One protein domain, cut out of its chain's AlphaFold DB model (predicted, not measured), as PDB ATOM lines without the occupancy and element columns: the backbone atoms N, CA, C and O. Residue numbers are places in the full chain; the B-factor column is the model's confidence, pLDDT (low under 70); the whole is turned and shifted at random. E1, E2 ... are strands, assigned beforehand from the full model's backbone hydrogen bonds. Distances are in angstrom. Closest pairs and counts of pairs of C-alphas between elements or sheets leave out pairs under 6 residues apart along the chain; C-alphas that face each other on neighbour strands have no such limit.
ATOM      1  N   THR A  30     615.045 516.786 488.290       69.88
ATOM      2  CA  THR A  30     613.761 516.349 488.853       69.88
ATOM      3  C   THR A  30     613.834 516.410 490.370       69.88
ATOM      4  O   THR A  30     614.925 516.448 490.930       69.88
ATOM      5  N   SER A  31     612.704 516.438 491.066       73.44
ATOM      6  CA  SER A  31     612.683 516.508 492.523       73.44
ATOM      7  C   SER A  31     611.730 515.503 493.164       73.44
ATOM      8  O   SER A  31     610.728 515.098 492.573       73.44
ATOM      9  N   ILE A  32     612.074 515.077 494.381       67.25
ATOM     10  CA  ILE A  32     611.222 514.275 495.266       67.25
ATOM     11  C   ILE A  32     611.002 515.070 496.545       67.25
ATOM     12  O   ILE A  32     611.959 515.579 497.130       67.25
ATOM     13  N   THR A  33     609.747 515.171 496.977       73.75
ATOM     14  CA  THR A  33     609.364 515.895 498.188       73.75
ATOM     15  C   THR A  33     609.057 514.927 499.323       73.75
ATOM     16  O   THR A  33     608.142 514.103 499.224       73.75
ATOM     17  N   PHE A  34     609.771 515.071 500.432       69.44
ATOM     18  CA  PHE A  34     609.601 514.308 501.661       69.44
ATOM     19  C   PHE A  34     608.910 515.160 502.726       69.44
ATOM     20  O   PHE A  34     609.208 516.342 502.880       69.44
ATOM     21  N   ALA A  35     607.991 514.571 503.489       71.50
ATOM     22  CA  ALA A  35     607.379 515.229 504.640       71.50
ATOM     23  C   ALA A  35     607.445 514.335 505.886       71.50
ATOM     24  O   ALA A  35     607.312 513.116 505.760       71.50
ATOM     25  N   PRO A  36     607.616 514.913 507.089       66.12
ATOM     26  CA  PRO A  36     607.655 514.135 508.319       66.12
ATOM     27  C   PRO A  36     606.284 513.517 508.612       66.12
ATOM     28  O   PRO A  36     605.250 514.194 508.611       66.12
ATOM     29  N   VAL A  37     606.275 512.222 508.916       66.56
ATOM     30  CA  VAL A  37     605.097 511.506 509.403       66.56
ATOM     31  C   VAL A  37     604.967 511.786 510.894       66.56
ATOM     32  O   VAL A  37     605.743 511.295 511.712       66.56
ATOM     33  N   LEU A 116     625.450 510.607 499.793       40.25
ATOM     34  CA  LEU A 116     624.015 510.596 500.040       40.25
ATOM     35  C   LEU A 116     623.568 512.044 500.033       40.25
ATOM     36  O   LEU A 116     624.253 512.908 500.578       40.25
ATOM     37  N   ILE A 117     622.445 512.324 499.376       46.03
ATOM     38  CA  ILE A 117     621.812 513.628 499.524       46.03
ATOM     39  C   ILE A 117     621.279 513.652 500.953       46.03
ATOM     40  O   ILE A 117     620.229 513.093 501.249       46.03
ATOM     41  N   GLU A 118     622.099 514.181 501.854       47.66
ATOM     42  CA  GLU A 118     621.749 514.388 503.245       47.66
ATOM     43  C   GLU A 118     620.701 515.492 503.267       47.66
ATOM     44  O   GLU A 118     620.964 516.622 502.848       47.66
ATOM     45  N   ASP A 119     619.489 515.109 503.649       51.03
ATOM     46  CA  ASP A 119     618.321 515.969 503.627       51.03
ATOM     47  C   ASP A 119     618.480 517.078 504.685       51.03
ATOM     48  O   ASP A 119     618.505 516.776 505.883       51.03
ATOM     49  N   PRO A 120     618.698 518.349 504.292       48.56
ATOM     50  CA  PRO A 120     619.221 519.358 505.210       48.56
ATOM     51  C   PRO A 120     618.198 519.889 506.225       48.56
ATOM     52  O   PRO A 120     618.581 520.687 507.079       48.56
ATOM     53  N   ASP A 121     616.935 519.454 506.188       56.50
ATOM     54  CA  ASP A 121     615.862 520.042 506.994       56.50
ATOM     55  C   ASP A 121     615.020 519.001 507.754       56.50
ATOM     56  O   ASP A 121     613.793 518.935 507.627       56.50
ATOM     57  N   CYS A 122     615.677 518.221 508.621       59.72
ATOM     58  CA  CYS A 122     614.981 517.385 509.598       59.72
ATOM     59  C   CYS A 122     614.015 518.238 510.452       59.72
ATOM     60  O   CYS A 122     614.433 519.097 511.231       59.72
ATOM     61  N   GLY A 123     612.715 517.992 510.303       58.81
ATOM     62  CA  GLY A 123     611.609 518.662 510.985       58.81
ATOM     63  C   GLY A 123     610.709 519.481 510.054       58.81
ATOM     64  O   GLY A 123     609.757 520.110 510.525       58.81
ATOM     65  N   SER A 124     610.979 519.503 508.745       60.41
ATOM     66  CA  SER A 124     610.135 520.189 507.762       60.41
ATOM     67  C   SER A 124     610.070 519.452 506.422       60.41
ATOM     68  O   SER A 124     610.657 518.388 506.258       60.41
ATOM     69  N   THR A 125     609.276 519.970 505.484       65.94
ATOM     70  CA  THR A 125     609.187 519.402 504.137       65.94
ATOM     71  C   THR A 125     610.510 519.592 503.409       65.94
ATOM     72  O   THR A 125     610.975 520.717 503.238       65.94
ATOM     73  N   ALA A 126     611.064 518.489 502.944       67.69
ATOM     74  CA  ALA A 126     612.341 518.404 502.280       67.69
ATOM     75  C   ALA A 126     612.166 518.162 500.781       67.69
ATOM     76  O   ALA A 126     611.292 517.400 500.376       67.69
ATOM     77  N   ILE A 127     612.985 518.803 499.945       74.19
ATOM     78  CA  ILE A 127     612.925 518.658 498.484       74.19
ATOM     79  C   ILE A 127     614.302 518.233 497.988       74.19
ATOM     80  O   ILE A 127     615.254 519.015 498.008       74.19
ATOM     81  N   ILE A 128     614.392 517.000 497.500       76.56
ATOM     82  CA  ILE A 128     615.628 516.412 496.998       76.56
ATOM     83  C   ILE A 128     615.628 516.484 495.477       76.56
ATOM     84  O   ILE A 128     614.879 515.776 494.809       76.56
ATOM     85  N   GLY A 129     616.480 517.354 494.936       73.31
ATOM     86  CA  GLY A 129     616.746 517.426 493.504       73.31
ATOM     87  C   GLY A 129     617.659 516.284 493.057       73.31
ATOM     88  O   GLY A 129     618.731 516.094 493.629       73.31
ATOM     89  N   TYR A 130     617.263 515.556 492.018       74.88
ATOM     90  CA  TYR A 130     618.035 514.484 491.412       74.88
ATOM     91  C   TYR A 130     618.100 514.608 489.881       74.88
ATOM     92  O   TYR A 130     617.260 515.256 489.261       74.88
ATOM     93  N   ASP A 131     619.138 514.036 489.267       77.06
ATOM     94  CA  ASP A 131     619.285 513.972 487.811       77.06
ATOM     95  C   ASP A 131     618.943 512.549 487.343       77.06
ATOM     96  O   ASP A 131     619.710 511.624 487.631       77.06
ATOM     97  N   PRO A 132     617.824 512.349 486.625       72.06
ATOM     98  CA  PRO A 132     617.419 511.029 486.164       72.06
ATOM     99  C   PRO A 132     618.351 510.492 485.068       72.06
ATOM    100  O   PRO A 132     618.365 509.291 484.826       72.06
ATOM    101  N   GLY A 133     619.156 511.335 484.409       71.00
ATOM    102  CA  GLY A 133     620.146 510.908 483.415       71.00
ATOM    103  C   GLY A 133     621.439 510.349 484.018       71.00
ATOM    104  O   GLY A 133     622.284 509.825 483.286       71.00
ATOM    105  N   ASN A 134     621.621 510.449 485.339       71.88
ATOM    106  CA  ASN A 134     622.808 509.956 486.024       71.88
ATOM    107  C   ASN A 134     622.597 508.529 486.563       71.88
ATOM    108  O   ASN A 134     621.949 508.322 487.582       71.88
ATOM    109  N   ARG A 135     623.217 507.535 485.916       63.59
ATOM    110  CA  ARG A 135     623.179 506.121 486.349       63.59
ATOM    111  C   ARG A 135     623.906 505.843 487.667       63.59
ATOM    112  O   ARG A 135     623.690 504.797 488.268       63.59
ATOM    113  N   GLU A 136     624.791 506.737 488.094       64.81
ATOM    114  CA  GLU A 136     625.543 506.615 489.348       64.81
ATOM    115  C   GLU A 136     624.864 507.384 490.492       64.81
ATOM    116  O   GLU A 136     625.495 507.658 491.514       64.81
ATOM    117  N   MET A 137     623.591 507.761 490.321       64.88
ATOM    118  CA  MET A 137     622.867 508.512 491.334       64.88
ATOM    119  C   MET A 137     622.725 507.679 492.613       64.88
ATOM    120  O   MET A 137     622.234 506.548 492.563       64.88
ATOM    121  N   PRO A 138     623.159 508.206 493.765       68.50
ATOM    122  CA  PRO A 138     623.033 507.476 495.008       68.50
ATOM    123  C   PRO A 138     621.579 507.381 495.479       68.50
ATOM    124  O   PRO A 138     620.773 508.269 495.183       68.50
ATOM    125  N   PRO A 139     621.247 506.337 496.257       73.12
ATOM    126  CA  PRO A 139     619.942 506.234 496.882       73.12
ATOM    127  C   PRO A 139     619.742 507.372 497.889       73.12
ATOM    128  O   PRO A 139     620.674 507.816 498.567       73.12
ATOM    129  N   VAL A 140     618.499 507.821 498.002       76.44
ATOM    130  CA  VAL A 140     618.069 508.773 499.019       76.44
ATOM    131  C   VAL A 140     617.959 508.029 500.341       76.44
ATOM    132  O   VAL A 140     617.257 507.026 500.427       76.44
ATOM    133  N   LYS A 141     618.642 508.513 501.378       77.50
ATOM    134  CA  LYS A 141     618.572 507.944 502.726       77.50
ATOM    135  C   LYS A 141     617.944 508.932 503.678       77.50
ATOM    136  O   LYS A 141     618.364 510.085 503.736       77.50
ATOM    137  N   ASN A 142     617.024 508.438 504.492       73.38
ATOM    138  CA  ASN A 142     616.540 509.199 505.623       73.38
ATOM    139  C   ASN A 142     617.594 509.185 506.742       73.38
ATOM    140  O   ASN A 142     617.791 508.176 507.422       73.38
ATOM    141  N   SER A 143     618.290 510.305 506.922       67.94
ATOM    142  CA  SER A 143     619.252 510.508 508.016       67.94
ATOM    143  C   SER A 143     618.625 511.168 509.252       67.94
ATOM    144  O   SER A 143     619.330 511.409 510.228       67.94
ATOM    145  N   CYS A 144     617.325 511.463 509.224       67.81
ATOM    146  CA  CYS A 144     616.618 512.116 510.316       67.81
ATOM    147  C   CYS A 144     616.071 511.096 511.330       67.81
ATOM    148  O   CYS A 144     615.678 509.984 510.973       67.81
ATOM    149  N   ASP A 145     615.962 511.502 512.599       69.12
ATOM    150  CA  ASP A 145     615.402 510.696 513.706       69.12
ATOM    151  C   ASP A 145     613.862 510.532 513.640       69.12
ATOM    152  O   ASP A 145     613.228 510.061 514.586       69.12
ATOM    153  N   GLU A 146     613.242 510.945 512.533       69.94
ATOM    154  CA  GLU A 146     611.800 510.897 512.294       69.94
ATOM    155  C   GLU A 146     611.516 510.125 511.000       69.94
ATOM    156  O   GLU A 146     612.349 510.085 510.094       69.94
ATOM    157  N   THR A 147     610.336 509.513 510.895       75.94
ATOM    158  CA  THR A 147     609.895 508.845 509.664       75.94
ATOM    159  C   THR A 147     609.485 509.891 508.630       75.94
ATOM    160  O   THR A 147     608.669 510.760 508.937       75.94
ATOM    161  N   TYR A 148     609.994 509.786 507.403       73.19
ATOM    162  CA  TYR A 148     609.609 510.658 506.287       73.19
ATOM    163  C   TYR A 148     608.806 509.882 505.257       73.19
ATOM    164  O   TYR A 148     609.121 508.739 504.954       73.19
ATOM    165  N   GLU A 149     607.776 510.502 504.699       79.06
ATOM    166  CA  GLU A 149     606.991 509.946 503.601       79.06
ATOM    167  C   GLU A 149     607.257 510.735 502.323       79.06
ATOM    168  O   GLU A 149     607.311 511.968 502.339       79.06
ATOM    169  N   VAL A 150     607.396 510.023 501.205       80.31
ATOM    170  CA  VAL A 150     607.413 510.629 499.873       80.31
ATOM    171  C   VAL A 150     606.013 511.160 499.568       80.31
ATOM    172  O   VAL A 150     605.081 510.391 499.332       80.31
ATOM    173  N   THR A 151     605.864 512.480 499.564       75.44
ATOM    174  CA  THR A 151     604.573 513.156 499.352       75.44
ATOM    175  C   THR A 151     604.349 513.592 497.915       75.44
ATOM    176  O   THR A 151     603.204 513.626 497.468       75.44
ATOM    177  N   ASP A 152     605.425 513.906 497.198       74.81
ATOM    178  CA  ASP A 152     605.358 514.356 495.813       74.81
ATOM    179  C   ASP A 152     606.616 513.946 495.044       74.81
ATOM    180  O   ASP A 152     607.686 513.756 495.632       74.81
ATOM    181  N   LYS A 153     606.481 513.801 493.728       78.69
ATOM    182  CA  LYS A 153     607.548 513.371 492.821       78.69
ATOM    183  C   LYS A 153     607.304 513.944 491.431       78.69
ATOM    184  O   LYS A 153     606.220 513.772 490.880       78.69
ATOM    185  N   ASP A 154     608.328 514.574 490.860       77.56
ATOM    186  CA  ASP A 154     608.264 515.082 489.490       77.56
ATOM    187  C   ASP A 154     608.195 513.941 488.461       77.56
ATOM    188  O   ASP A 154     608.892 512.930 488.572       77.56
ATOM    189  N   ASP A 155     607.393 514.138 487.411       74.25
ATOM    190  CA  ASP A 155     607.329 513.218 486.277       74.25
ATOM    191  C   ASP A 155     608.662 513.203 485.509       74.25
ATOM    192  O   ASP A 155     609.165 514.240 485.058       74.25
ATOM    193  N   VAL A 156     609.214 512.007 485.294       71.19
ATOM    194  CA  VAL A 156     610.418 511.815 484.480       71.19
ATOM    195  C   VAL A 156     610.027 511.631 483.015       71.19
ATOM    196  O   VAL A 156     609.386 510.650 482.634       71.19
ATOM    197  N   PHE A 157     610.441 512.569 482.163       72.44
ATOM    198  CA  PHE A 157     610.205 512.488 480.722       72.44
ATOM    199  C   PHE A 157     611.339 511.744 480.025       72.44
ATOM    200  O   PHE A 157     612.493 512.168 480.041       72.44
ATOM    201  N   VAL A 158     610.979 510.647 479.371       77.12
ATOM    202  CA  VAL A 158     611.913 509.759 478.678       77.12
ATOM    203  C   VAL A 158     612.022 510.162 477.212       77.12
ATOM    204  O   VAL A 158     611.008 510.416 476.553       77.12
ATOM    205  N   GLY A 159     613.248 510.218 476.692       72.69
ATOM    206  CA  GLY A 159     613.497 510.381 475.264       72.69
ATOM    207  C   GLY A 159     613.056 509.160 474.448       72.69
ATOM    208  O   GLY A 159     612.846 508.070 474.968       72.69
ATOM    209  N   GLU A 160     612.949 509.326 473.129       68.69
ATOM    210  CA  GLU A 160     612.522 508.261 472.199       68.69
ATOM    211  C   GLU A 160     613.477 507.044 472.178       68.69
ATOM    212  O   GLU A 160     613.084 505.943 471.795       68.69
ATOM    213  N   CYS A 161     614.721 507.236 472.628       72.56
ATOM    214  CA  CYS A 161     615.783 506.226 472.669       72.56
ATOM    215  C   CYS A 161     616.184 505.824 474.092       72.56
ATOM    216  O   CYS A 161     617.221 505.192 474.279       72.56
ATOM    217  N   ASP A 162     615.374 506.178 475.079       79.50
ATOM    218  CA  ASP A 162     615.667 505.959 476.482       79.50
ATOM    219  C   ASP A 162     614.584 505.073 477.114       79.50
ATOM    220  O   ASP A 162     613.458 504.978 476.617       79.50
ATOM    221  N   ILE A 163     614.926 504.384 478.198       78.44
ATOM    222  CA  ILE A 163     613.983 503.624 479.022       78.44
ATOM    223  C   ILE A 163     613.975 504.198 480.438       78.44
ATOM    224  O   ILE A 163     615.028 504.461 481.016       78.44
ATOM    225  N   LEU A 164     612.779 504.392 480.994       80.62
ATOM    226  CA  LEU A 164     612.623 504.694 482.414       80.62
ATOM    227  C   LEU A 164     612.754 503.403 483.207       80.62
ATOM    228  O   LEU A 164     612.029 502.438 482.946       80.62
ATOM    229  N   VAL A 165     613.643 503.410 484.186       80.69
ATOM    230  CA  VAL A 165     613.686 502.412 485.242       80.69
ATOM    231  C   VAL A 165     613.033 503.028 486.472       80.69
ATOM    232  O   VAL A 165     613.531 504.004 487.032       80.69
ATOM    233  N   GLU A 166     611.885 502.473 486.859       79.75
ATOM    234  CA  GLU A 166     611.182 502.871 488.079       79.75
ATOM    235  C   GLU A 166     611.974 502.407 489.309       79.75
ATOM    236  O   GLU A 166     612.332 501.231 489.427       79.75
ATOM    237  N   GLY A 167     612.253 503.346 490.210       78.69
ATOM    238  CA  GLY A 167     612.850 503.087 491.512       78.69
ATOM    239  C   GLY A 167     611.802 502.757 492.581       78.69
ATOM    240  O   GLY A 167     610.602 502.678 492.323       78.69
ATOM    241  N   ASP A 168     612.257 502.572 493.817       80.50
ATOM    242  CA  ASP A 168     611.435 502.278 494.999       80.50
ATOM    243  C   ASP A 168     611.004 503.534 495.787       80.50
ATOM    244  O   ASP A 168     610.160 503.448 496.687       80.50
ATOM    245  N   CYS A 169     611.493 504.725 495.416       78.00
ATOM    246  CA  CYS A 169     610.942 506.000 495.888       78.00
ATOM    247  C   CYS A 169     609.607 506.317 495.171       78.00
ATOM    248  O   CYS A 169     609.549 507.129 494.240       78.00
ATOM    249  N   THR A 170     608.521 505.669 495.596       79.31
ATOM    250  CA  THR A 170     607.148 505.952 495.140       79.31
ATOM    251  C   THR A 170     606.391 506.844 496.120       79.31
ATOM    252  O   THR A 170     606.698 506.863 497.308       79.31
ATOM    253  N   ILE A 171     605.374 507.571 495.644       78.19
ATOM    254  CA  ILE A 171     604.492 508.365 496.517       78.19
ATOM    255  C   ILE A 171     603.829 507.437 497.543       78.19
ATOM    256  O   ILE A 171     603.261 506.406 497.178       78.19
ATOM    257  N   GLY A 172     603.903 507.810 498.819       73.56
ATOM    258  CA  GLY A 172     603.432 507.002 499.942       73.56
ATOM    259  C   GLY A 172     604.470 506.038 500.521       73.56
ATOM    260  O   GLY A 172     604.178 505.360 501.507       73.56
ATOM    261  N   THR A 173     605.678 505.959 499.951       77.19
ATOM    262  CA  THR A 173     606.786 505.231 500.580       77.19
ATOM    263  C   THR A 173     607.223 505.979 501.837       77.19
ATOM    264  O   THR A 173     607.631 507.139 501.769       77.19
ATOM    265  N   THR A 174     607.148 505.306 502.985       78.38
ATOM    266  CA  THR A 174     607.680 505.787 504.262       78.38
ATOM    267  C   THR A 174     609.091 505.258 504.469       78.38
ATOM    268  O   THR A 174     609.311 504.058 504.332       78.38
ATOM    269  N   LEU A 175     610.014 506.139 504.831       77.19
ATOM    270  CA  LEU A 175     611.390 505.831 505.186       77.19
ATOM    271  C   LEU A 175     611.578 506.053 506.684       77.19
ATOM    272  O   LEU A 175     611.493 507.187 507.165       77.19
ATOM    273  N   GLU A 176     611.844 504.987 507.429       75.31
ATOM    274  CA  GLU A 176     612.309 505.077 508.814       75.31
ATOM    275  C   GLU A 176     613.765 505.571 508.878       75.31
ATOM    276  O   GLU A 176     614.472 505.661 507.870       75.31
ATOM    277  N   THR A 177     614.238 505.925 510.074       77.25
ATOM    278  CA  THR A 177     615.606 506.411 510.275       77.25
ATOM    279  C   THR A 177     616.628 505.384 509.793       77.25
ATOM    280  O   THR A 177     616.704 504.260 510.289       77.25
ATOM    281  N   GLY A 178     617.464 505.792 508.841       69.06
ATOM    282  CA  GLY A 178     618.494 504.962 508.234       69.06
ATOM    283  C   GLY A 178     618.035 504.139 507.030       69.06
ATOM    284  O   GLY A 178     618.894 503.522 506.392       69.06
ATOM    285  N   GLU A 179     616.742 504.146 506.696       73.81
ATOM    286  CA  GLU A 179     616.219 503.507 505.488       73.81
ATOM    287  C   GLU A 179     616.535 504.320 504.232       73.81
ATOM    288  O   GLU A 179     616.792 505.526 504.277       73.81
ATOM    289  N   MET A 180     616.555 503.621 503.097       79.12
ATOM    290  CA  MET A 180     616.939 504.172 501.804       79.12
ATOM    291  C   MET A 180     615.893 503.823 500.752       79.12
ATOM    292  O   MET A 180     615.364 502.715 500.778       79.12
ATOM    293  N   CYS A 181     615.660 504.732 499.809       78.62
ATOM    294  CA  CYS A 181     614.977 504.434 498.557       78.62
ATOM    295  C   CYS A 181     615.776 504.967 497.365       78.62
ATOM    296  O   CYS A 181     616.563 505.908 497.465       78.62
ATOM    297  N   THR A 182     615.566 504.357 496.212       83.00
ATOM    298  CA  THR A 182     616.179 504.694 494.930       83.00
ATOM    299  C   THR A 182     615.175 505.491 494.096       83.00
ATOM    300  O   THR A 182     614.037 505.043 493.918       83.00
ATOM    301  N   PRO A 183     615.550 506.677 493.589       80.00
ATOM    302  CA  PRO A 183     614.710 507.428 492.666       80.00
ATOM    303  C   PRO A 183     614.665 506.749 491.290       80.00
ATOM    304  O   PRO A 183     615.483 505.881 490.978       80.00
ATOM    305  N   ASP A 184     613.717 507.162 490.451       80.94
ATOM    306  CA  ASP A 184     613.673 506.695 489.063       80.94
ATOM    307  C   ASP A 184     614.894 507.194 488.302       80.94
ATOM    308  O   ASP A 184     615.370 508.308 488.524       80.94
ATOM    309  N   TYR A 185     615.362 506.408 487.346       80.69
ATOM    310  CA  TYR A 185     616.480 506.807 486.511       80.69
ATOM    311  C   TYR A 185     616.282 506.342 485.074       80.69
ATOM    312  O   TYR A 185     615.499 505.442 484.774       80.69
ATOM    313  N   ILE A 186     616.969 507.010 484.159       80.31
ATOM    314  CA  ILE A 186     616.883 506.775 482.729       80.31
ATOM    315  C   ILE A 186     618.097 505.955 482.298       80.31
ATOM    316  O   ILE A 186     619.250 506.329 482.527       80.31
ATOM    317  N   GLU A 187     617.845 504.840 481.621       79.75
ATOM    318  CA  GLU A 187     618.880 504.080 480.931       79.75
ATOM    319  C   GLU A 187     618.766 504.289 479.410       79.75
ATOM    320  O   GLU A 187     617.668 504.167 478.865       79.75
ATOM    321  N   PRO A 188     619.870 504.550 478.681       74.19
ATOM    322  CA  PRO A 188     619.855 504.485 477.226       74.19
ATOM    323  C   PRO A 188     619.446 503.097 476.738       74.19
ATOM    324  O   PRO A 188     619.906 502.071 477.245       74.19
ATOM    325  N   ASN A 189     618.583 503.080 475.726       75.94
ATOM    326  CA  ASN A 189     618.160 501.866 475.051       75.94
ATOM    327  C   ASN A 189     619.171 501.516 473.951       75.94
ATOM    328  O   ASN A 189     619.170 502.116 472.874       75.94
ATOM    329  N   ASP A 190     619.979 500.480 474.188       67.75
ATOM    330  CA  ASP A 190     620.999 499.984 473.247       67.75
ATOM    331  C   ASP A 190     620.432 499.605 471.861       67.75
ATOM    332  O   ASP A 190     621.168 499.427 470.894       67.75
ATOM    333  N   ARG A 191     619.104 499.479 471.719       61.22
ATOM    334  CA  ARG A 191     618.452 499.202 470.427       61.22
ATOM    335  C   ARG A 191     618.438 500.383 469.458       61.22
ATOM    336  O   ARG A 191     618.080 500.176 468.299       61.22
ATOM    337  N   CYS A 192     618.795 501.582 469.910       60.38
ATOM    338  CA  CYS A 192     618.841 502.785 469.080       60.38
ATOM    339  C   CYS A 192     620.259 503.155 468.607       60.38
ATOM    340  O   CYS A 192     620.409 504.109 467.845       60.38
ATOM    341  N   GLU A 193     621.288 502.387 468.985       54.38
ATOM    342  CA  GLU A 193     622.620 502.459 468.372       54.38
ATOM    343  C   GLU A 193     622.628 501.676 467.043       54.38
ATOM    344  O   GLU A 193     623.074 500.529 466.973       54.38
ATOM    345  N   ALA A 194     622.082 502.277 465.980       48.78
ATOM    346  CA  ALA A 194     622.114 501.743 464.611       48.78
ATOM    347  C   ALA A 194     622.802 502.705 463.634       48.78
ATOM    348  O   ALA A 194     622.518 503.924 463.694       48.78
TER     349      ALA A 194
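Overview. This is residues 30 to 37 and 116 to 194 of the 194 residues of the protein "Midcut-by-XrtH protein" of Halioglobus maricola (UniProt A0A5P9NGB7). Little regular structure shows in this rod of mostly loops: a small sheet, E2-E1-E3, sits toward one end, and the hairpin E4 and E5 toward the other, with tail 189 to 194 beyond it. Short antiparallel pairings tie loop 166 to 184 to E3 (174 to 175 with 148 to 149) and to loop 131 to 147 (180 to 181 with 140 to 141). The 87 printed residues hold no named helix and five strands, E1 to E5 in chain order, with 26 residues: all strand, both sheets antiparallel. It is only just compact, close to loose: radius of gyration of the C-alphas 14.1 A, spans 50 by 20 by 17 A.

Along the chain. Find C-alpha 30 at (613.761, 516.349, 488.853); E1, residues 30 to 36, runs 20.5 A. Then come E2, 126 to 130, 12.9 A; E3, 148 to 153, 13.9 A; E4, 162 to 165; and E5, 185 to 188, ending at (619.855, 504.485, 477.226).

Arrangement. Inner strand E1 is antiparallel to E2, N 130 to O 30 2.7 A, and to E3, N 33 to O 152 2.8 A. In the hairpin, N 163 and O 187 are 2.8 A apart. E3 and E4 are apart.

Size, cuts and confidence. C-alphas 123 and 194 are farthest apart, 50.5 A. Residues 38 to 115 are cut out, a gap of 21.1 A between C-alphas 37 and 116. Links E2 to E3 and E4 to E5 are long. Residues 116 to 126 and 190 to 194 are among those under pLDDT 70.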